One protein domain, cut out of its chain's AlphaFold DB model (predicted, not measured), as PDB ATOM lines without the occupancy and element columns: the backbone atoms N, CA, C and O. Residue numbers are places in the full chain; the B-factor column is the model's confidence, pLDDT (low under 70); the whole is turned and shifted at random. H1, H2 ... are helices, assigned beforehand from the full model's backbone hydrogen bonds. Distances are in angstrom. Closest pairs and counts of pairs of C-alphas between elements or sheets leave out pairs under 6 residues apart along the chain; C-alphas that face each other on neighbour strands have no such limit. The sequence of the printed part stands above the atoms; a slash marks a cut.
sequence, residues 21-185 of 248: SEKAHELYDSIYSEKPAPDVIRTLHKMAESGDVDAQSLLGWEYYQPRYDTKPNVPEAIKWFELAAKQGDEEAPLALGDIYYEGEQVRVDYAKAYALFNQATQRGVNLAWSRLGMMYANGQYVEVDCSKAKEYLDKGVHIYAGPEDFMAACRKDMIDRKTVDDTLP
ATOM      1  N   SER A  21     234.516 167.401 231.194       60.66
ATOM      2  CA  SER A  21     233.686 167.288 229.984       60.66
ATOM      3  C   SER A  21     233.324 168.649 229.371       60.66
ATOM      4  O   SER A  21     233.607 168.924 228.204       60.66
ATOM      5  N   GLU A  22     232.810 169.575 230.189       72.00
ATOM      6  CA  GLU A  22     232.406 170.918 229.737       72.00
ATOM      7  C   GLU A  22     233.599 171.716 229.176       72.00
ATOM      8  O   GLU A  22     233.477 172.407 228.167       72.00
ATOM      9  N   LYS A  23     234.801 171.530 229.738       81.81
ATOM     10  CA  LYS A  23     236.016 172.235 229.300       81.81
ATOM     11  C   LYS A  23     236.566 171.733 227.972       81.81
ATOM     12  O   LYS A  23     237.146 172.529 227.234       81.81
ATOM     13  N   ALA A  24     236.456 170.435 227.685       85.06
ATOM     14  CA  ALA A  24     236.954 169.867 226.432       85.06
ATOM     15  C   ALA A  24     236.161 170.433 225.248       85.06
ATOM     16  O   ALA A  24     236.747 170.916 224.277       85.06
ATOM     17  N   HIS A  25     234.834 170.454 225.391       84.19
ATOM     18  CA  HIS A  25     233.925 171.050 224.420       84.19
ATOM     19  C   HIS A  25     234.106 172.567 224.306       84.19
ATOM     20  O   HIS A  25     234.310 173.060 223.200       84.19
ATOM     21  N   GLU A  26     234.147 173.306 225.422       84.94
ATOM     22  CA  GLU A  26     234.412 174.755 225.407       84.94
ATOM     23  C   GLU A  26     235.720 175.100 224.681       84.94
ATOM     24  O   GLU A  26     235.779 176.039 223.883       84.94
ATOM     25  N   LEU A  27     236.781 174.329 224.935       84.88
ATOM     26  CA  LEU A  27     238.063 174.498 224.263       84.88
ATOM     27  C   LEU A  27     237.947 174.221 222.757       84.88
ATOM     28  O   LEU A  27     238.462 175.006 221.958       84.88
ATOM     29  N   TYR A  28     237.288 173.132 222.365       83.00
ATOM     30  CA  TYR A  28     237.135 172.740 220.960       83.00
ATOM     31  C   TYR A  28     236.174 173.640 220.171       83.00
ATOM     32  O   TYR A  28     236.272 173.739 218.950       83.00
ATOM     33  N   ASP A  29     235.282 174.352 220.854       82.12
ATOM     34  CA  ASP A  29     234.395 175.338 220.239       82.12
ATOM     35  C   ASP A  29     234.944 176.768 220.298       82.12
ATOM     36  O   ASP A  29     234.383 177.677 219.679       82.12
ATOM     37  N   SER A  30     236.083 176.984 220.967       75.19
ATOM     38  CA  SER A  30     236.733 178.292 221.049       75.19
ATOM     39  C   SER A  30     237.342 178.730 219.702       75.19
ATOM     40  O   SER A  30     238.523 178.542 219.391       75.19
ATOM     41  N   ILE A  31     236.503 179.357 218.876       61.97
ATOM     42  CA  ILE A  31     236.890 180.051 217.645       61.97
ATOM     43  C   ILE A  31     236.969 181.551 217.959       61.97
ATOM     44  O   ILE A  31     235.956 182.243 218.034       61.97
ATOM     45  N   TYR A  32     238.181 182.081 218.134       52.78
ATOM     46  CA  TYR A  32     238.406 183.513 218.340       52.78
ATOM     47  C   TYR A  32     238.646 184.212 217.001       52.78
ATOM     48  O   TYR A  32     239.680 184.011 216.373       52.78
ATOM     49  N   SER A  33     237.737 185.095 216.575       46.47
ATOM     50  CA  SER A  33     237.968 185.990 215.422       46.47
ATOM     51  C   SER A  33     238.465 185.258 214.161       46.47
ATOM     52  O   SER A  33     239.481 185.634 213.579       46.47
ATOM     53  N   GLU A  34     237.766 184.185 213.772       56.88
ATOM     54  CA  GLU A  34     238.111 183.312 212.631       56.88
ATOM     55  C   GLU A  34     239.440 182.536 212.781       56.88
ATOM     56  O   GLU A  34     239.889 181.887 211.837       56.88
ATOM     57  N   LYS A  35     240.071 182.555 213.964       56.19
ATOM     58  CA  LYS A  35     241.253 181.753 214.289       56.19
ATOM     59  C   LYS A  35     240.976 180.830 215.485       56.19
ATOM     60  O   LYS A  35     240.486 181.287 216.516       56.19
ATOM     61  N   PRO A  36     241.315 179.536 215.377       62.72
ATOM     62  CA  PRO A  36     241.486 178.652 216.524       62.72
ATOM     63  C   PRO A  36     242.132 179.334 217.727       62.72
ATOM     64  O   PRO A  36     243.132 180.041 217.555       62.72
ATOM     65  N   ALA A  37     241.645 179.069 218.943       64.94
ATOM     66  CA  ALA A  37     242.484 179.293 220.114       64.94
ATOM     67  C   ALA A  37     243.843 178.579 219.914       64.94
ATOM     68  O   ALA A  37     243.896 177.484 219.337       64.94
ATOM     69  N   PRO A  38     244.967 179.192 220.324       69.19
ATOM     70  CA  PRO A  38     246.261 178.545 220.190       69.19
ATOM     71  C   PRO A  38     246.265 177.239 220.989       69.19
ATOM     72  O   PRO A  38     245.724 177.162 222.089       69.19
ATOM     73  N   ASP A  39     246.913 176.216 220.432       84.38
ATOM     74  CA  ASP A  39     247.207 174.960 221.122       84.38
ATOM     75  C   ASP A  39     245.999 174.085 221.519       84.38
ATOM     76  O   ASP A  39     246.165 173.192 222.355       84.38
ATOM     77  N   VAL A  40     244.819 174.277 220.909       88.88
ATOM     78  CA  VAL A  40     243.609 173.454 221.154       88.88
ATOM     79  C   VAL A  40     243.922 171.966 221.044       88.88
ATOM     80  O   VAL A  40     243.776 171.236 222.020       88.88
ATOM     81  N   ILE A  41     244.459 171.527 219.903       91.69
ATOM     82  CA  ILE A  41     244.739 170.104 219.651       91.69
ATOM     83  C   ILE A  41     245.747 169.544 220.656       91.69
ATOM     84  O   ILE A  41     245.551 168.469 221.215       91.69
ATOM     85  N   ARG A  42     246.810 170.299 220.956       92.81
ATOM     86  CA  ARG A  42     247.813 169.891 221.951       92.81
ATOM     87  C   ARG A  42     247.204 169.758 223.349       92.81
ATOM     88  O   ARG A  42     247.640 168.916 224.127       92.81
ATOM     89  N   THR A  43     246.251 170.614 223.691       92.88
ATOM     90  CA  THR A  43     245.598 170.610 225.003       92.88
ATOM     91  C   THR A  43     244.579 169.478 225.097       92.88
ATOM     92  O   THR A  43     244.588 168.767 226.098       92.88
ATOM     93  N   LEU A  44     243.813 169.221 224.030       93.50
ATOM     94  CA  LEU A  44     242.946 168.046 223.922       93.50
ATOM     95  C   LEU A  44     243.730 166.743 224.075       93.50
ATOM     96  O   LEU A  44     243.306 165.890 224.842       93.50
ATOM     97  N   HIS A  45     244.911 166.616 223.455       95.94
ATOM     98  CA  HIS A  45     245.797 165.463 223.682       95.94
ATOM     99  C   HIS A  45     246.109 165.253 225.160       95.94
ATOM    100  O   HIS A  45     245.888 164.166 225.679       95.94
ATOM    101  N   LYS A  46     246.527 166.302 225.876       95.38
ATOM    102  CA  LYS A  46     246.817 166.191 227.316       95.38
ATOM    103  C   LYS A  46     245.597 165.760 228.130       95.38
ATOM    104  O   LYS A  46     245.740 164.984 229.074       95.38
ATOM    105  N   MET A  47     244.415 166.281 227.799       94.75
ATOM    106  CA  MET A  47     243.162 165.925 228.471       94.75
ATOM    107  C   MET A  47     242.791 164.464 228.191       94.75
ATOM    108  O   MET A  47     242.572 163.695 229.127       94.75
ATOM    109  N   ALA A  48     242.828 164.058 226.924       95.81
ATOM    110  CA  ALA A  48     242.510 162.708 226.476       95.81
ATOM    111  C   ALA A  48     243.472 161.655 227.051       95.81
ATOM    112  O   ALA A  48     243.036 160.598 227.512       95.81
ATOM    113  N   GLU A  49     244.774 161.960 227.093       96.31
ATOM    114  CA  GLU A  49     245.813 161.144 227.744       96.31
ATOM    115  C   GLU A  49     245.614 161.047 229.262       96.31
ATOM    116  O   GLU A  49     245.978 160.043 229.873       96.31
ATOM    117  N   SER A  50     244.997 162.064 229.869       94.88
ATOM    118  CA  SER A  50     244.614 162.062 231.287       94.88
ATOM    119  C   SER A  50     243.290 161.334 231.553       94.88
ATOM    120  O   SER A  50     242.863 161.258 232.704       94.88
ATOM    121  N   GLY A  51     242.652 160.778 230.517       93.50
ATOM    122  CA  GLY A  51     241.428 159.986 230.621       93.50
ATOM    123  C   GLY A  51     240.130 160.757 230.384       93.50
ATOM    124  O   GLY A  51     239.067 160.167 230.539       93.50
ATOM    125  N   ASP A  52     240.193 162.032 229.997       94.69
ATOM    126  CA  ASP A  52     239.000 162.818 229.665       94.69
ATOM    127  C   ASP A  52     238.283 162.223 228.440       94.69
ATOM    128  O   ASP A  52     238.860 162.135 227.354       94.69
ATOM    129  N   VAL A  53     237.051 161.749 228.643       95.12
ATOM    130  CA  VAL A  53     236.276 160.992 227.645       95.12
ATOM    131  C   VAL A  53     235.884 161.872 226.463       95.12
ATOM    132  O   VAL A  53     236.054 161.464 225.315       95.12
ATOM    133  N   ASP A  54     235.459 163.102 226.732       92.88
ATOM    134  CA  ASP A  54     235.038 164.037 225.695       92.88
ATOM    135  C   ASP A  54     236.238 164.467 224.857       92.88
ATOM    136  O   ASP A  54     236.171 164.459 223.632       92.88
ATOM    137  N   ALA A  55     237.387 164.749 225.479       95.25
ATOM    138  CA  ALA A  55     238.610 165.048 224.743       95.25
ATOM    139  C   ALA A  55     239.055 163.878 223.849       95.25
ATOM    140  O   ALA A  55     239.564 164.112 222.752       95.25
ATOM    141  N   GLN A  56     238.848 162.627 224.279       97.62
ATOM    142  CA  GLN A  56     239.084 161.456 223.428       97.62
ATOM    143  C   GLN A  56     238.121 161.449 222.234       97.62
ATOM    144  O   GLN A  56     238.579 161.360 221.099       97.62
ATOM    145  N   SER A  57     236.816 161.617 222.450       95.50
ATOM    146  CA  SER A  57     235.837 161.688 221.354       95.50
ATOM    147  C   SER A  57     236.116 162.841 220.388       95.50
ATOM    148  O   SER A  57     236.071 162.659 219.171       95.50
ATOM    149  N   LEU A  58     236.490 164.010 220.905       94.81
ATOM    150  CA  LEU A  58     236.843 165.188 220.118       94.81
ATOM    151  C   LEU A  58     238.119 164.982 219.298       94.81
ATOM    152  O   LEU A  58     238.157 165.384 218.138       94.81
ATOM    153  N   LEU A  59     239.146 164.318 219.840       96.25
ATOM    154  CA  LEU A  59     240.309 163.909 219.043       96.25
ATOM    155  C   LEU A  59     239.939 162.863 217.994       96.25
ATOM    156  O   LEU A  59     240.474 162.906 216.888       96.25
ATOM    157  N   GLY A  60     239.022 161.949 218.318       95.81
ATOM    158  CA  GLY A  60     238.444 161.011 217.361       95.81
ATOM    159  C   GLY A  60     237.891 161.741 216.139       95.81
ATOM    160  O   GLY A  60     238.314 161.484 215.010       95.81
ATOM    161  N   TRP A  61     237.016 162.720 216.376       91.69
ATOM    162  CA  TRP A  61     236.448 163.563 215.327       91.69
ATOM    163  C   TRP A  61     237.496 164.412 214.625       91.69
ATOM    164  O   TRP A  61     237.498 164.458 213.403       91.69
ATOM    165  N   GLU A  62     238.431 165.014 215.350       91.75
ATOM    166  CA  GLU A  62     239.468 165.842 214.742       91.75
ATOM    167  C   GLU A  62     240.374 165.044 213.797       91.75
ATOM    168  O   GLU A  62     240.787 165.549 212.757       91.75
ATOM    169  N   TYR A  63     240.687 163.791 214.123       92.75
ATOM    170  CA  TYR A  63     241.465 162.939 213.230       92.75
ATOM    171  C   TYR A  63     240.635 162.340 212.095       92.75
ATOM    172  O   TYR A  63     241.204 161.990 211.060       92.75
ATOM    173  N   TYR A  64     239.320 162.209 212.258       87.75
ATOM    174  CA  TYR A  64     238.445 161.689 211.212       87.75
ATOM    175  C   TYR A  64     238.031 162.783 210.215       87.75
ATOM    176  O   TYR A  64     238.238 162.641 209.011       87.75
ATOM    177  N   GLN A  65     237.521 163.900 210.727       81.88
ATOM    178  CA  GLN A  65     237.014 165.067 210.007       81.88
ATOM    179  C   GLN A  65     237.524 166.355 210.687       81.88
ATOM    180  O   GLN A  65     236.800 166.974 211.470       81.88
ATOM    181  N   PRO A  66     238.778 166.763 210.412       83.75
ATOM    182  CA  PRO A  66     239.413 167.874 211.114       83.75
ATOM    183  C   PRO A  66     238.647 169.194 210.995       83.75
ATOM    184  O   PRO A  66     238.315 169.629 209.888       83.75
ATOM    185  N   ARG A  67     238.436 169.875 212.130       82.25
ATOM    186  CA  ARG A  67     237.983 171.281 212.176       82.25
ATOM    187  C   ARG A  67     239.158 172.260 212.199       82.25
ATOM    188  O   ARG A  67     238.990 173.422 211.825       82.25
ATOM    189  N   TYR A  68     240.328 171.810 212.647       82.38
ATOM    190  CA  TYR A  68     241.560 172.595 212.717       82.38
ATOM    191  C   TYR A  68     242.535 172.156 211.609       82.38
ATOM    192  O   TYR A  68     242.226 171.289 210.796       82.38
ATOM    193  N   ASP A  69     243.737 172.744 211.554       80.00
ATOM    194  CA  ASP A  69     244.792 172.384 210.580       80.00
ATOM    195  C   ASP A  69     245.474 171.032 210.912       80.00
ATOM    196  O   ASP A  69     246.686 170.853 210.775       80.00
ATOM    197  N   THR A  70     244.694 170.071 211.413       84.75
ATOM    198  CA  THR A  70     245.131 168.702 211.679       84.75
ATOM    199  C   THR A  70     245.018 167.890 210.398       84.75
ATOM    200  O   THR A  70     244.039 167.967 209.658       84.75
ATOM    201  N   LYS A  71     246.023 167.060 210.121       85.50
ATOM    202  CA  LYS A  71     245.938 166.105 209.016       85.50
ATOM    203  C   LYS A  71     245.022 164.935 209.420       85.50
ATOM    204  O   LYS A  71     245.305 164.329 210.457       85.50
ATOM    205  N   PRO A  72     244.021 164.549 208.600       84.50
ATOM    206  CA  PRO A  72     243.216 163.359 208.862       84.50
ATOM    207  C   PRO A  72     244.082 162.108 209.075       84.50
ATOM    208  O   PRO A  72     245.081 161.901 208.374       84.50
ATOM    209  N   ASN A  73     243.698 161.277 210.041       89.94
ATOM    210  CA  ASN A  73     244.359 160.029 210.406       89.94
ATOM    211  C   ASN A  73     243.337 159.053 211.013       89.94
ATOM    212  O   ASN A  73     243.166 158.987 212.229       89.94
ATOM    213  N   VAL A  74     242.671 158.273 210.159       90.62
ATOM    214  CA  VAL A  74     241.619 157.332 210.584       90.62
ATOM    215  C   VAL A  74     242.099 156.319 211.640       90.62
ATOM    216  O   VAL A  74     241.360 156.083 212.592       90.62
ATOM    217  N   PRO A  75     243.322 155.749 211.572       94.19
ATOM    218  CA  PRO A  75     243.848 154.924 212.663       94.19
ATOM    219  C   PRO A  75     243.898 155.613 214.037       94.19
ATOM    220  O   PRO A  75     243.540 154.986 215.034       94.19
ATOM    221  N   GLU A  76     244.310 156.884 214.112       95.75
ATOM    222  CA  GLU A  76     244.253 157.635 215.378       95.75
ATOM    223  C   GLU A  76     242.806 157.917 215.789       95.75
ATOM    224  O   GLU A  76     242.478 157.753 216.961       95.75
ATOM    225  N   ALA A  77     241.923 158.249 214.841       96.12
ATOM    226  CA  ALA A  77     240.504 158.434 215.136       96.12
ATOM    227  C   ALA A  77     239.889 157.184 215.787       96.12
ATOM    228  O   ALA A  77     239.267 157.276 216.843       96.12
ATOM    229  N   ILE A  78     240.141 156.003 215.205       97.38
ATOM    230  CA  ILE A  78     239.687 154.712 215.742       97.38
ATOM    231  C   ILE A  78     240.199 154.514 217.165       97.38
ATOM    232  O   ILE A  78     239.413 154.205 218.054       97.38
ATOM    233  N   LYS A  79     241.498 154.718 217.403       97.81
ATOM    234  CA  LYS A  79     242.099 154.564 218.734       97.81
ATOM    235  C   LYS A  79     241.415 155.456 219.774       97.81
ATOM    236  O   LYS A  79     241.124 154.990 220.874       97.81
ATOM    237  N   TRP A  80     241.167 156.722 219.445       98.38
ATOM    238  CA  TRP A  80     240.544 157.659 220.376       98.38
ATOM    239  C   TRP A  80     239.070 157.344 220.629       98.38
ATOM    240  O   TRP A  80     238.659 157.297 221.788       98.38
ATOM    241  N   PHE A  81     238.301 157.014 219.590       98.12
ATOM    242  CA  PHE A  81     236.922 156.569 219.777       98.12
ATOM    243  C   PHE A  81     236.830 155.236 220.533       98.12
ATOM    244  O   PHE A  81     235.931 155.065 221.349       98.12
ATOM    245  N   GLU A  82     237.752 154.286 220.325       98.12
ATOM    246  CA  GLU A  82     237.778 153.023 221.081       98.12
ATOM    247  C   GLU A  82     238.023 153.274 222.579       98.12
ATOM    248  O   GLU A  82     237.385 152.636 223.424       98.12
ATOM    249  N   LEU A  83     238.898 154.227 222.922       97.94
ATOM    250  CA  LEU A  83     239.108 154.659 224.306       97.94
ATOM    251  C   LEU A  83     237.846 155.307 224.889       97.94
ATOM    252  O   LEU A  83     237.389 154.869 225.948       97.94
ATOM    253  N   ALA A  84     237.240 156.262 224.183       97.19
ATOM    254  CA  ALA A  84     236.030 156.943 224.641       97.19
ATOM    255  C   ALA A  84     234.859 155.960 224.830       97.19
ATOM    256  O   ALA A  84     234.238 155.896 225.895       97.19
ATOM    257  N   ALA A  85     234.627 155.082 223.848       96.31
ATOM    258  CA  ALA A  85     233.591 154.054 223.896       96.31
ATOM    259  C   ALA A  85     233.770 153.103 225.092       96.31
ATOM    260  O   ALA A  85     232.783 152.725 225.739       96.31
ATOM    261  N   LYS A  86     235.016 152.729 225.415       96.75
ATOM    262  CA  LYS A  86     235.345 151.891 226.579       96.75
ATOM    263  C   LYS A  86     235.056 152.597 227.906       96.75
ATOM    264  O   LYS A  86     234.711 151.923 228.874       96.75
ATOM    265  N   GLN A  87     235.181 153.920 227.948       94.81
ATOM    266  CA  GLN A  87     234.899 154.732 229.135       94.81
ATOM    267  C   GLN A  87     233.425 155.130 229.283       94.81
ATOM    268  O   GLN A  87     233.046 155.667 230.320       94.81
ATOM    269  N   GLY A  88     232.585 154.802 228.302       92.06
ATOM    270  CA  GLY A  88     231.138 154.997 228.385       92.06
ATOM    271  C   GLY A  88     230.591 156.105 227.496       92.06
ATOM    272  O   GLY A  88     229.397 156.353 227.582       92.06
ATOM    273  N   ASP A  89     231.407 156.702 226.622       94.88
ATOM    274  CA  ASP A  89     230.917 157.657 225.624       94.88
ATOM    275  C   ASP A  89     229.802 157.032 224.772       94.88
ATOM    276  O   ASP A  89     229.965 155.934 224.226       94.88
ATOM    277  N   GLU A  90     228.648 157.688 224.707       93.88
ATOM    278  CA  GLU A  90     227.459 157.136 224.059       93.88
ATOM    279  C   GLU A  90     227.584 157.137 222.529       93.88
ATOM    280  O   GLU A  90     227.182 156.157 221.897       93.88
ATOM    281  N   GLU A  91     228.222 158.158 221.951       93.06
ATOM    282  CA  GLU A  91     228.310 158.420 220.507       93.06
ATOM    283  C   GLU A  91     229.533 157.764 219.842       93.06
ATOM    284  O   GLU A  91     229.507 157.424 218.657       93.06
ATOM    285  N   ALA A  92     230.612 157.511 220.582       96.56
ATOM    286  CA  ALA A  92     231.839 156.924 220.048       96.56
ATOM    287  C   ALA A  92     231.632 155.559 219.349       96.56
ATOM    288  O   ALA A  92     232.238 155.338 218.294       96.56
ATOM    289  N   PRO A  93     230.773 154.634 219.841       98.19
ATOM    290  CA  PRO A  93     230.435 153.423 219.097       98.19
ATOM    291  C   PRO A  93     229.755 153.708 217.752       98.19
ATOM    292  O   PRO A  93     230.051 153.016 216.781       98.19
ATOM    293  N   LEU A  94     228.887 154.724 217.659       97.19
ATOM    294  CA  LEU A  94     228.279 155.123 216.385       97.19
ATOM    295  C   LEU A  94     229.358 155.605 215.407       97.19
ATOM    296  O   LEU A  94     229.405 155.116 214.280       97.19
ATOM    297  N   ALA A  95     230.260 156.488 215.847       95.94
ATOM    298  CA  ALA A  95     231.344 157.011 215.011       95.94
ATOM    299  C   ALA A  95     232.285 155.901 214.508       95.94
ATOM    300  O   ALA A  95     232.611 155.839 213.322       95.94
ATOM    301  N   LEU A  96     232.676 154.964 215.381       96.94
ATOM    302  CA  LEU A  96     233.435 153.775 214.972       96.94
ATOM    303  C   LEU A  96     232.658 152.922 213.969       96.94
ATOM    304  O   LEU A  96     233.244 152.406 213.017       96.94
ATOM    305  N   GLY A  97     231.356 152.745 214.199       96.56
ATOM    306  CA  GLY A  97     230.484 151.993 213.310       96.56
ATOM    307  C   GLY A  97     230.469 152.598 211.911       96.56
ATOM    308  O   GLY A  97     230.680 151.867 210.946       96.56
ATOM    309  N   ASP A  98     230.334 153.922 211.811       92.50
ATOM    310  CA  ASP A  98     230.362 154.661 210.547       92.50
ATOM    311  C   ASP A  98     231.721 154.515 209.836       92.50
ATOM    312  O   ASP A  98     231.756 154.224 208.640       92.50
ATOM    313  N   ILE A  99     232.847 154.564 210.562       91.94
ATOM    314  CA  ILE A  99     234.183 154.323 209.981       91.94
ATOM    315  C   ILE A  99     234.275 152.937 209.321       91.94
ATOM    316  O   ILE A  99     234.794 152.810 208.209       91.94
ATOM    317  N   TYR A 100     233.782 151.884 209.982       93.00
ATOM    318  CA  TYR A 100     233.806 150.523 209.428       93.00
ATOM    319  C   TYR A 100     232.724 150.272 208.377       93.00
ATOM    320  O   TYR A 100     232.909 149.411 207.514       93.00
ATOM    321  N   TYR A 101     231.616 151.006 208.441       89.75
ATOM    322  CA  TYR A 101     230.524 150.942 207.481       89.75
ATOM    323  C   TYR A 101     230.924 151.576 206.145       89.75
ATOM    324  O   TYR A 101     230.836 150.918 205.109       89.75
ATOM    325  N   GLU A 102     231.437 152.808 206.175       83.69
ATOM    326  CA  GLU A 102     231.887 153.538 204.983       83.69
ATOM    327  C   GLU A 102     233.236 153.010 204.475       83.69
ATOM    328  O   GLU A 102     233.513 152.949 203.272       83.69
ATOM    329  N   GLY A 103     234.107 152.597 205.401       81.75
ATOM    330  CA  GLY A 103     235.445 152.120 205.081       81.75
ATOM    331  C   GLY A 103     236.319 153.203 204.445       81.75
ATOM    332  O   GLY A 103     237.105 152.916 203.536       81.75
ATOM    333  N   GLU A 104     236.192 154.453 204.889       73.31
ATOM    334  CA  GLU A 104     237.089 155.523 204.465       73.31
ATOM    335  C   GLU A 104     238.493 155.252 205.030       73.31
ATOM    336  O   GLU A 104     238.689 155.175 206.239       73.31
ATOM    337  N   GLN A 105     239.477 155.031 204.149       74.00
ATOM    338  CA  GLN A 105     240.879 154.699 204.483       74.00
ATOM    339  C   GLN A 105     241.102 153.379 205.257       74.00
ATOM    340  O   GLN A 105     242.237 152.905 205.328       74.00
ATOM    341  N   VAL A 106     240.042 152.730 205.748       83.25
ATOM    342  CA  VAL A 106     240.051 151.358 206.281       83.25
ATOM    343  C   VAL A 106     239.242 150.412 205.395       83.25
ATOM    344  O   VAL A 106     238.471 150.821 204.527       83.25
ATOM    345  N   ARG A 107     239.428 149.100 205.558       84.81
ATOM    346  CA  ARG A 107     238.565 148.131 204.872       84.81
ATOM    347  C   ARG A 107     237.176 148.167 205.515       84.81
ATOM    348  O   ARG A 107     237.080 148.173 206.736       84.81
ATOM    349  N   VAL A 108     236.134 148.149 204.683       86.44
ATOM    350  CA  VAL A 108     234.753 147.944 205.139       86.44
ATOM    351  C   VAL A 108     234.664 146.661 205.969       86.44
ATOM    352  O   VAL A 108     235.157 145.612 205.543       86.44
ATOM    353  N   ASP A 109     233.986 146.750 207.108       92.25
ATOM    354  CA  ASP A 109     233.662 145.625 207.978       92.25
ATOM    355  C   ASP A 109     232.240 145.791 208.533       92.25
ATOM    356  O   ASP A 109     232.020 146.344 209.612       92.25
ATOM    357  N   TYR A 110     231.253 145.295 207.781       92.19
ATOM    358  CA  TYR A 110     229.852 145.356 208.201       92.19
ATOM    359  C   TYR A 110     229.569 144.544 209.463       92.19
ATOM    360  O   TYR A 110     228.647 144.888 210.192       92.19
ATOM    361  N   ALA A 111     230.341 143.498 209.762       96.56
ATOM    362  CA  ALA A 111     230.146 142.746 210.998       96.56
ATOM    363  C   ALA A 111     230.524 143.611 212.207       96.56
ATOM    364  O   ALA A 111     229.759 143.714 213.170       96.56
ATOM    365  N   LYS A 112     231.679 144.287 212.130       97.31
ATOM    366  CA  LYS A 112     232.127 145.216 213.169       97.31
ATOM    367  C   LYS A 112     231.201 146.431 213.266       97.31
ATOM    368  O   LYS A 112     230.798 146.776 214.375       97.31
ATOM    369  N   ALA A 113     230.798 147.019 212.137       96.75
ATOM    370  CA  ALA A 113     229.838 148.123 212.113       96.75
ATOM    371  C   ALA A 113     228.497 147.732 212.759       96.75
ATOM    372  O   ALA A 113     228.014 148.430 213.644       96.75
ATOM    373  N   TYR A 114     227.944 146.566 212.408       98.06
ATOM    374  CA  TYR A 114     226.704 146.051 212.996       98.06
ATOM    375  C   TYR A 114     226.808 145.897 214.517       98.06
ATOM    376  O   TYR A 114     225.895 146.288 215.248       98.06
ATOM    377  N   ALA A 115     227.913 145.337 215.016       98.56
ATOM    378  CA  ALA A 115     228.139 145.185 216.451       98.56
ATOM    379  C   ALA A 115     228.209 146.546 217.166       98.56
ATOM    380  O   ALA A 115     227.571 146.729 218.203       98.56
ATOM    381  N   LEU A 116     228.927 147.507 216.585       98.62
ATOM    382  CA  LEU A 116     229.084 148.859 217.119       98.62
ATOM    383  C   LEU A 116     227.772 149.654 217.108       98.62
ATOM    384  O   LEU A 116     227.441 150.301 218.099       98.62
ATOM    385  N   PHE A 117     226.968 149.546 216.050       98.50
ATOM    386  CA  PHE A 117     225.652 150.178 216.016       98.50
ATOM    387  C   PHE A 117     224.687 149.555 217.026       98.50
ATOM    388  O   PHE A 117     223.958 150.284 217.689       98.50
ATOM    389  N   ASN A 118     224.709 148.233 217.229       98.31
ATOM    390  CA  ASN A 118     223.935 147.621 218.318       98.31
ATOM    391  C   ASN A 118     224.405 148.090 219.701       98.31
ATOM    392  O   ASN A 118     223.589 148.277 220.599       98.31
ATOM    393  N   GLN A 119     225.709 148.295 219.893       98.06
ATOM    394  CA  GLN A 119     226.220 148.886 221.126       98.06
ATOM    395  C   GLN A 119     225.705 150.325 221.307       98.06
ATOM    396  O   GLN A 119     225.292 150.685 222.407       98.06
ATOM    397  N   ALA A 120     225.684 151.131 220.244       97.69
ATOM    398  CA  ALA A 120     225.165 152.497 220.273       97.69
ATOM    399  C   ALA A 120     223.652 152.544 220.576       97.69
ATOM    400  O   ALA A 120     223.218 153.349 221.400       97.69
ATOM    401  N   THR A 121     222.837 151.637 220.014       97.56
ATOM    402  CA  THR A 121     221.395 151.583 220.336       97.56
ATOM    403  C   THR A 121     221.132 151.211 221.793       97.56
ATOM    404  O   THR A 121     220.219 151.762 222.408       97.56
ATOM    405  N   GLN A 122     221.946 150.329 222.380       96.25
ATOM    406  CA  GLN A 122     221.874 149.992 223.808       96.25
ATOM    407  C   GLN A 122     222.217 151.183 224.715       96.25
ATOM    408  O   GLN A 122     221.789 151.205 225.867       96.25
ATOM    409  N   ARG A 123     222.957 152.169 224.194       93.19
ATOM    410  CA  ARG A 123     223.280 153.436 224.865       93.19
ATOM    411  C   ARG A 123     222.308 154.572 224.531       93.19
ATOM    412  O   ARG A 123     222.524 155.689 224.965       93.19
ATOM    413  N   GLY A 124     221.227 154.301 223.796       93.81
ATOM    414  CA  GLY A 124     220.198 155.301 223.489       93.81
ATOM    415  C   GLY A 124     220.505 156.200 222.288       93.81
ATOM    416  O   GLY A 124     219.743 157.129 222.025       93.81
ATOM    417  N   VAL A 125     221.557 155.912 221.515       95.69
ATOM    418  CA  VAL A 125     221.881 156.681 220.306       95.69
ATOM    419  C   VAL A 125     220.902 156.335 219.188       95.69
ATOM    420  O   VAL A 125     221.017 155.311 218.509       95.69
ATOM    421  N   ASN A 126     219.919 157.210 218.973       94.94
ATOM    422  CA  ASN A 126     218.830 156.962 218.025       94.94
ATOM    423  C   ASN A 126     219.304 156.842 216.570       94.94
ATOM    424  O   ASN A 126     218.729 156.074 215.801       94.94
ATOM    425  N   LEU A 127     220.368 157.546 216.172       94.44
ATOM    426  CA  LEU A 127     220.897 157.465 214.805       94.44
ATOM    427  C   LEU A 127     221.417 156.056 214.458       94.44
ATOM    428  O   LEU A 127     221.331 155.630 213.305       94.44
ATOM    429  N   ALA A 128     221.865 155.284 215.453       96.69
ATOM    430  CA  ALA A 128     222.312 153.909 215.252       96.69
ATOM    431  C   ALA A 128     221.172 152.966 214.825       96.69
ATOM    432  O   ALA A 128     221.407 152.024 214.065       96.69
ATOM    433  N   TRP A 129     219.925 153.239 215.236       97.44
ATOM    434  CA  TRP A 129     218.759 152.511 214.724       97.44
ATOM    435  C   TRP A 129     218.583 152.729 213.224       97.44
ATOM    436  O   TRP A 129     218.362 151.760 212.497       97.44
ATOM    437  N   SER A 130     218.766 153.964 212.746       94.44
ATOM    438  CA  SER A 130     218.708 154.261 211.315       94.44
ATOM    439  C   SER A 130     219.793 153.495 210.554       94.44
ATOM    440  O   SER A 130     219.487 152.861 209.548       94.44
ATOM    441  N   ARG A 131     221.035 153.456 211.064       94.62
ATOM    442  CA  ARG A 131     222.132 152.670 210.464       94.62
ATOM    443  C   ARG A 131     221.801 151.184 210.372       94.62
ATOM    444  O   ARG A 131     221.908 150.600 209.298       94.62
ATOM    445  N   LEU A 132     221.324 150.579 211.460       96.75
ATOM    446  CA  LEU A 132     220.912 149.172 211.456       96.75
ATOM    447  C   LEU A 132     219.734 148.917 210.502       96.75
ATOM    448  O   LEU A 132     219.701 147.881 209.840       96.75
ATOM    449  N   GLY A 133     218.784 149.852 210.406       95.19
ATOM    450  CA  GLY A 133     217.679 149.789 209.450       95.19
ATOM    451  C   GLY A 133     218.172 149.738 208.004       95.19
ATOM    452  O   GLY A 133     217.745 148.873 207.239       95.19
ATOM    453  N   MET A 134     219.147 150.581 207.654       92.19
ATOM    454  CA  MET A 134     219.792 150.561 206.337       92.19
ATOM    455  C   MET A 134     220.564 149.262 206.087       92.19
ATOM    456  O   MET A 134     220.482 148.704 204.995       92.19
ATOM    457  N   MET A 135     221.236 148.709 207.103       93.50
ATOM    458  CA  MET A 135     221.916 147.413 206.970       93.50
ATOM    459  C   MET A 135     220.945 146.272 206.649       93.50
ATOM    460  O   MET A 135     221.250 145.437 205.795       93.50
ATOM    461  N   TYR A 136     219.758 146.263 207.268       95.19
ATOM    462  CA  TYR A 136     218.685 145.319 206.929       95.19
ATOM    463  C   TYR A 136     218.058 145.587 205.560       95.19
ATOM    464  O   TYR A 136     217.697 144.636 204.874       95.19
ATOM    465  N   ALA A 137     217.927 146.844 205.134       92.19
ATOM    466  CA  ALA A 137     217.400 147.169 203.807       92.19
ATOM    467  C   ALA A 137     218.352 146.706 202.689       92.19
ATOM    468  O   ALA A 137     217.915 146.220 201.646       92.19
ATOM    469  N   ASN A 138     219.660 146.823 202.925       89.00
ATOM    470  CA  ASN A 138     220.691 146.577 201.920       89.00
ATOM    471  C   ASN A 138     221.343 145.194 201.997       89.00
ATOM    472  O   ASN A 138     222.085 144.824 201.086       89.00
ATOM    473  N   GLY A 139     221.074 144.417 203.046       90.06
ATOM    474  CA  GLY A 139     221.659 143.089 203.221       90.06
ATOM    475  C   GLY A 139     223.151 143.135 203.575       90.06
ATOM    476  O   GLY A 139     223.951 142.347 203.069       90.06
ATOM    477  N   GLN A 140     223.556 144.112 204.385       89.81
ATOM    478  CA  GLN A 140     224.946 144.308 204.798       89.81
ATOM    479  C   GLN A 140     225.196 143.560 206.107       89.81
ATOM    480  O   GLN A 140     224.663 143.942 207.147       89.81
ATOM    481  N   TYR A 141     226.002 142.493 206.059       93.19
ATOM    482  CA  TYR A 141     226.232 141.515 207.143       93.19
ATOM    483  C   TYR A 141     225.009 140.665 207.536       93.19
ATOM    484  O   TYR A 141     225.160 139.480 207.828       93.19
ATOM    485  N   VAL A 142     223.809 141.232 207.489       94.12
ATOM    486  CA  VAL A 142     222.528 140.545 207.696       94.12
ATOM    487  C   VAL A 142     221.826 140.280 206.364       94.12
ATOM    488  O   VAL A 142     222.102 140.955 205.377       94.12
ATOM    489  N   GLU A 143     220.907 139.314 206.316       92.56
ATOM    490  CA  GLU A 143     220.024 139.158 205.153       92.56
ATOM    491  C   GLU A 143     219.057 140.344 205.031       92.56
ATOM    492  O   GLU A 143     218.718 140.993 206.025       92.56
ATOM    493  N   VAL A 144     218.599 140.609 203.804       92.44
ATOM    494  CA  VAL A 144     217.614 141.667 203.559       92.44
ATOM    495  C   VAL A 144     216.302 141.338 204.273       92.44
ATOM    496  O   VAL A 144     215.685 140.312 203.995       92.44
ATOM    497  N   ASP A 145     215.848 142.248 205.134       96.50
ATOM    498  CA  ASP A 145     214.545 142.180 205.802       96.50
ATOM    499  C   ASP A 145     213.891 143.563 205.789       96.50
ATOM    500  O   ASP A 145     214.151 144.409 206.643       96.50
ATOM    501  N   CYS A 146     213.015 143.797 204.810       96.00
ATOM    502  CA  CYS A 146     212.355 145.091 204.639       96.00
ATOM    503  C   CYS A 146     211.435 145.468 205.806       96.00
ATOM    504  O   CYS A 146     211.259 146.653 206.081       96.00
ATOM    505  N   SER A 147     210.842 144.488 206.494       97.25
ATOM    506  CA  SER A 147     209.944 144.772 207.618       97.25
ATOM    507  C   SER A 147     210.752 145.221 208.828       97.25
ATOM    508  O   SER A 147     210.434 146.241 209.436       97.25
ATOM    509  N   LYS A 148     211.844 144.510 209.124       97.62
ATOM    510  CA  LYS A 148     212.767 144.874 210.199       97.62
ATOM    511  C   LYS A 148     213.525 146.164 209.901       97.62
ATOM    512  O   LYS A 148     213.702 146.984 210.796       97.62
ATOM    513  N   ALA A 149     213.914 146.378 208.644       95.62
ATOM    514  CA  ALA A 149     214.493 147.636 208.192       95.62
ATOM    515  C   ALA A 149     213.551 148.807 208.484       95.62
ATOM    516  O   ALA A 149     213.964 149.772 209.119       95.62
ATOM    517  N   LYS A 150     212.271 148.689 208.101       94.81
ATOM    518  CA  LYS A 150     211.265 149.711 208.398       94.81
ATOM    519  C   LYS A 150     211.071 149.911 209.900       94.81
ATOM    520  O   LYS A 150     211.095 151.048 210.352       94.81
ATOM    521  N   GLU A 151     210.937 148.835 210.672       95.94
ATOM    522  CA  GLU A 151     210.816 148.915 212.134       95.94
ATOM    523  C   GLU A 151     211.981 149.700 212.758       95.94
ATOM    524  O   GLU A 151     211.779 150.525 213.646       95.94
ATOM    525  N   TYR A 152     213.207 149.449 212.301       96.25
ATOM    526  CA  TYR A 152     214.402 150.097 212.833       96.25
ATOM    527  C   TYR A 152     214.518 151.552 212.369       96.25
ATOM    528  O   TYR A 152     214.852 152.415 213.176       96.25
ATOM    529  N   LEU A 153     214.180 151.852 211.112       93.06
ATOM    530  CA  LEU A 153     214.116 153.230 210.615       93.06
ATOM    531  C   LEU A 153     213.053 154.054 211.357       93.06
ATOM    532  O   LEU A 153     213.309 155.211 211.669       93.06
ATOM    533  N   ASP A 154     211.911 153.451 211.701       92.56
ATOM    534  CA  ASP A 154     210.843 154.103 212.471       92.56
ATOM    535  C   ASP A 154     211.257 154.385 213.934       92.56
ATOM    536  O   ASP A 154     210.705 155.287 214.563       92.56
ATOM    537  N   LYS A 155     212.232 153.641 214.486       93.56
ATOM    538  CA  LYS A 155     212.843 153.913 215.808       93.56
ATOM    539  C   LYS A 155     213.953 154.961 215.757       93.56
ATOM    540  O   LYS A 155     214.277 155.550 216.787       93.56
ATOM    541  N   GLY A 156     214.590 155.116 214.602       91.38
ATOM    542  CA  GLY A 156     215.753 155.971 214.440       91.38
ATOM    543  C   GLY A 156     215.416 157.440 214.232       91.38
ATOM    544  O   GLY A 156     214.273 157.884 214.345       91.38
ATOM    545  N   VAL A 157     216.444 158.220 213.904       86.62
ATOM    546  CA  VAL A 157     216.241 159.594 213.440       86.62
ATOM    547  C   VAL A 157     215.613 159.531 212.051       86.62
ATOM    548  O   VAL A 157     216.189 158.935 211.134       86.62
ATOM    549  N   HIS A 158     214.436 160.142 211.897       74.81
ATOM    550  CA  HIS A 158     213.747 160.193 210.615       74.81
ATOM    551  C   HIS A 158     214.532 161.073 209.634       74.81
ATOM    552  O   HIS A 158     214.645 162.285 209.808       74.81
ATOM    553  N   ILE A 159     215.084 160.452 208.594       63.31
ATOM    554  CA  ILE A 159     215.757 161.155 207.503       63.31
ATOM    555  C   ILE A 159     214.682 161.543 206.475       63.31
ATOM    556  O   ILE A 159     214.045 160.670 205.888       63.31
ATOM    557  N   TYR A 160     214.469 162.843 206.253       51.53
ATOM    558  CA  TYR A 160     213.386 163.413 205.423       51.53
ATOM    559  C   TYR A 160     213.498 163.158 203.898       51.53
ATOM    560  O   TYR A 160     212.841 163.837 203.113       51.53
ATOM    561  N   ALA A 161     214.308 162.197 203.451       63.94
ATOM    562  CA  ALA A 161     214.649 162.009 202.034       63.94
ATOM    563  C   ALA A 161     214.496 160.563 201.520       63.94
ATOM    564  O   ALA A 161     215.083 160.206 200.501       63.94
ATOM    565  N   GLY A 162     213.725 159.718 202.213       72.69
ATOM    566  CA  GLY A 162     213.448 158.349 201.768       72.69
ATOM    567  C   GLY A 162     212.435 158.267 200.612       72.69
ATOM    568  O   GLY A 162     211.695 159.224 200.371       72.69
ATOM    569  N   PRO A 163     212.362 157.126 199.900       80.44
ATOM    570  CA  PRO A 163     211.305 156.887 198.918       80.44
ATOM    571  C   PRO A 163     209.918 156.977 199.572       80.44
ATOM    572  O   PRO A 163     209.736 156.532 200.705       80.44
ATOM    573  N   GLU A 164     208.937 157.499 198.829       84.25
ATOM    574  CA  GLU A 164     207.548 157.643 199.296       84.25
ATOM    575  C   GLU A 164     206.961 156.303 199.780       84.25
ATOM    576  O   GLU A 164     206.340 156.242 200.839       84.25
ATOM    577  N   ASP A 165     207.244 155.214 199.055       91.81
ATOM    578  CA  ASP A 165     206.959 153.841 199.481       91.81
ATOM    579  C   ASP A 165     208.261 153.060 199.713       91.81
ATOM    580  O   ASP A 165     208.791 152.376 198.829       91.81
ATOM    581  N   PHE A 166     208.767 153.146 200.943       92.38
ATOM    582  CA  PHE A 166     209.934 152.387 201.392       92.38
ATOM    583  C   PHE A 166     209.778 150.872 201.209       92.38
ATOM    584  O   PHE A 166     210.736 150.199 200.832       92.38
ATOM    585  N   MET A 167     208.587 150.315 201.449       94.94
ATOM    586  CA  MET A 167     208.393 148.866 201.389       94.94
ATOM    587  C   MET A 167     208.462 148.357 199.953       94.94
ATOM    588  O   MET A 167     209.064 147.308 199.705       94.94
ATOM    589  N   ALA A 168     207.869 149.083 199.006       95.12
ATOM    590  CA  ALA A 168     207.990 148.767 197.589       95.12
ATOM    591  C   ALA A 168     209.440 148.903 197.111       95.12
ATOM    592  O   ALA A 168     209.951 147.988 196.466       95.12
ATOM    593  N   ALA A 169     210.116 149.996 197.480       93.56
ATOM    594  CA  ALA A 169     211.501 150.237 197.088       93.56
ATOM    595  C   ALA A 169     212.453 149.164 197.644       93.56
ATOM    596  O   ALA A 169     213.202 148.557 196.884       93.56
ATOM    597  N   CYS A 170     212.349 148.824 198.932       94.25
ATOM    598  CA  CYS A 170     213.179 147.786 199.546       94.25
ATOM    599  C   CYS A 170     212.958 146.409 198.906       94.25
ATOM    600  O   CYS A 170     213.910 145.686 198.616       94.25
ATOM    601  N   ARG A 171     211.700 146.034 198.631       94.69
ATOM    602  CA  ARG A 171     211.396 144.758 197.963       94.69
ATOM    603  C   ARG A 171     211.934 144.720 196.539       94.69
ATOM    604  O   ARG A 171     212.387 143.664 196.104       94.69
ATOM    605  N   LYS A 172     211.880 145.846 195.827       93.19
ATOM    606  CA  LYS A 172     212.465 145.967 194.496       93.19
ATOM    607  C   LYS A 172     213.977 145.755 194.560       93.19
ATOM    608  O   LYS A 172     214.473 144.872 193.871       93.19
ATOM    609  N   ASP A 173     214.676 146.471 195.438       92.00
ATOM    610  CA  ASP A 173     216.123 146.329 195.623       92.00
ATOM    611  C   ASP A 173     216.510 144.894 196.006       92.00
ATOM    612  O   ASP A 173     217.462 144.333 195.467       92.00
ATOM    613  N   MET A 174     215.736 144.254 196.888       91.69
ATOM    614  CA  MET A 174     215.925 142.850 197.259       91.69
ATOM    615  C   MET A 174     215.869 141.905 196.046       91.69
ATOM    616  O   MET A 174     216.648 140.952 195.977       91.69
ATOM    617  N   ILE A 175     214.943 142.136 195.108       92.12
ATOM    618  CA  ILE A 175     214.815 141.354 193.867       92.12
ATOM    619  C   ILE A 175     215.966 141.683 192.911       92.12
ATOM    620  O   ILE A 175     216.618 140.772 192.395       92.12
ATOM    621  N   ASP A 176     216.258 142.967 192.712       90.31
ATOM    622  CA  ASP A 176     217.325 143.439 191.828       90.31
ATOM    623  C   ASP A 176     218.695 142.880 192.248       90.31
ATOM    624  O   ASP A 176     219.478 142.465 191.399       90.31
ATOM    625  N   ARG A 177     218.978 142.785 193.556       87.19
ATOM    626  CA  ARG A 177     220.222 142.193 194.089       87.19
ATOM    627  C   ARG A 177     220.395 140.711 193.752       87.19
ATOM    628  O   ARG A 177     221.524 140.232 193.717       87.19
ATOM    629  N   LYS A 178     219.295 139.979 193.554       88.38
ATOM    630  CA  LYS A 178     219.298 138.547 193.206       88.38
ATOM    631  C   LYS A 178     219.216 138.308 191.702       88.38
ATOM    632  O   LYS A 178     219.436 137.185 191.255       88.38
ATOM    633  N   THR A 179     218.860 139.336 190.939       88.25
ATOM    634  CA  THR A 179     218.765 139.248 189.486       88.25
ATOM    635  C   THR A 179     220.169 139.167 188.904       88.25
ATOM    636  O   THR A 179     220.968 140.086 189.063       88.25
ATOM    637  N   VAL A 180     220.452 138.062 188.222       82.19
ATOM    638  CA  VAL A 180     221.678 137.862 187.450       82.19
ATOM    639  C   VAL A 180     221.267 137.676 185.998       82.19
ATOM    640  O   VAL A 180     220.371 136.887 185.700       82.19
ATOM    641  N   ASP A 181     221.907 138.419 185.106       87.31
ATOM    642  CA  ASP A 181     221.722 138.324 183.660       87.31
ATOM    643  C   ASP A 181     223.071 138.554 182.955       87.31
ATOM    644  O   ASP A 181     224.071 138.845 183.609       87.31
ATOM    645  N   ASP A 182     223.101 138.436 181.627       89.88
ATOM    646  CA  ASP A 182     224.334 138.520 180.830       89.88
ATOM    647  C   ASP A 182     224.834 139.962 180.578       89.88
ATOM    648  O   ASP A 182     225.749 140.183 179.779       89.88
ATOM    649  N   THR A 183     224.238 140.975 181.216       91.12
ATOM    650  CA  THR A 183     224.653 142.378 181.086       91.12
ATOM    651  C   THR A 183     225.621 142.783 182.191       91.12
ATOM    652  O   THR A 183     225.406 142.512 183.370       91.12
ATOM    653  N   LEU A 184     226.691 143.481 181.808       90.75
ATOM    654  CA  LEU A 184     227.694 143.974 182.750       90.75
ATOM    655  C   LEU A 184     227.152 145.129 183.616       90.75
ATOM    656  O   LEU A 184     226.342 145.935 183.136       90.75
ATOM    657  N   PRO A 185     227.653 145.285 184.857       91.06
ATOM    658  CA  PRO A 185     227.352 146.445 185.680       91.06
ATOM    659  C   PRO A 185     227.913 147.721 185.043       91.06
ATOM    660  O   PRO A 185     229.102 147.846 184.752       91.06
TER     661      PRO A 185
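What this domain is: This is residues 21 to 185 of the 248 residues of the protein "Sel1 repeat family protein" of Escherichia coli STEC_7v (UniProt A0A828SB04). Nine helices follow one another along an elongated, loosely built solenoid, a chain of helices folded back and forth from H1 and H2 at one end to H9 at the other. H1, H3, H5, H7 and H9 make one row along its length, and H2, H4, H6 and H8 alternate with them; residues 178 to 185 stick out past H9 as a tail. The printed part has 165 residues, with helices H1 to H9 in that order and no named strand; the class is all helix. The whole is loose, with a radius of gyration of the C-alphas of 18.9 A and spans of 58 by 35 by 31 A.

Where its parts are: H1, residues 21 to 29, begins at C-alpha 21 at (233.686, 167.288, 229.984). H2 is residues 40 to 49 and H3 residues 53 to 64, 16.6 A long. H4, residues 74 to 87, is the longest by residues and measures 19.9 A; its C-alpha 74 is at (241.619, 157.332, 210.584). H5 is residues 92 to 102, H6 residues 110 to 122, 18.1 A long, and H7 residues 126 to 138, 19.3 A long. H8 is residues 146 to 155. H9, residues 166 to 176, ends at C-alpha 176 at (217.325, 143.439, 191.828).

How they stand to each other: H1 touches H2, with the closest C-alphas, Leu 27 and Val 40, 6.4 A apart, and the two form a helical hairpin. Residues 53 to 58 of H3 touch H1, closest at the C-alphas of Ala 24 and Ala 55, 5.4 A. H2 and H3 touch at a steep tilt of 53 degrees, closest at the C-alphas of Ala 48 and Gln 56, 4.8 A. H3 to H9 form an up-and-down bundle, each helix running against the one before it. Among its hairpins, H3 and H4 touch at Gly 60 and Ala 77, their closest C-alphas, 4.0 A apart; H5 and H6 at Gly 97 and Ala 113, 4.1 A; H7 and H8 at Gly 133 and Ala 149, 4.0 A. H4 and H5 touch at a tilt of 34 degrees, only just shallow, as do H6 and H7. H5 is close to but not clearly touching H3 and H7. H9 touches H8 and, at residues 137 to 138, H7. H1 and H9 are apart. Every O i to N i+4 pair is within hydrogen-bond range in H1 to H6, H8 and H9, and 8 of 9 are in H7.

The domain as a whole: The C-alphas farthest apart, those of Ser 33 and Asp 182, are 60.3 A apart. The printed part has no cut, and no link is long. Residues 160 to 165 and 178 to 185 stand free. The mean pLDDT of the printed part is 89.3; it is under 70 at residue 21, residues 31 to 38 and residues 159 to 161.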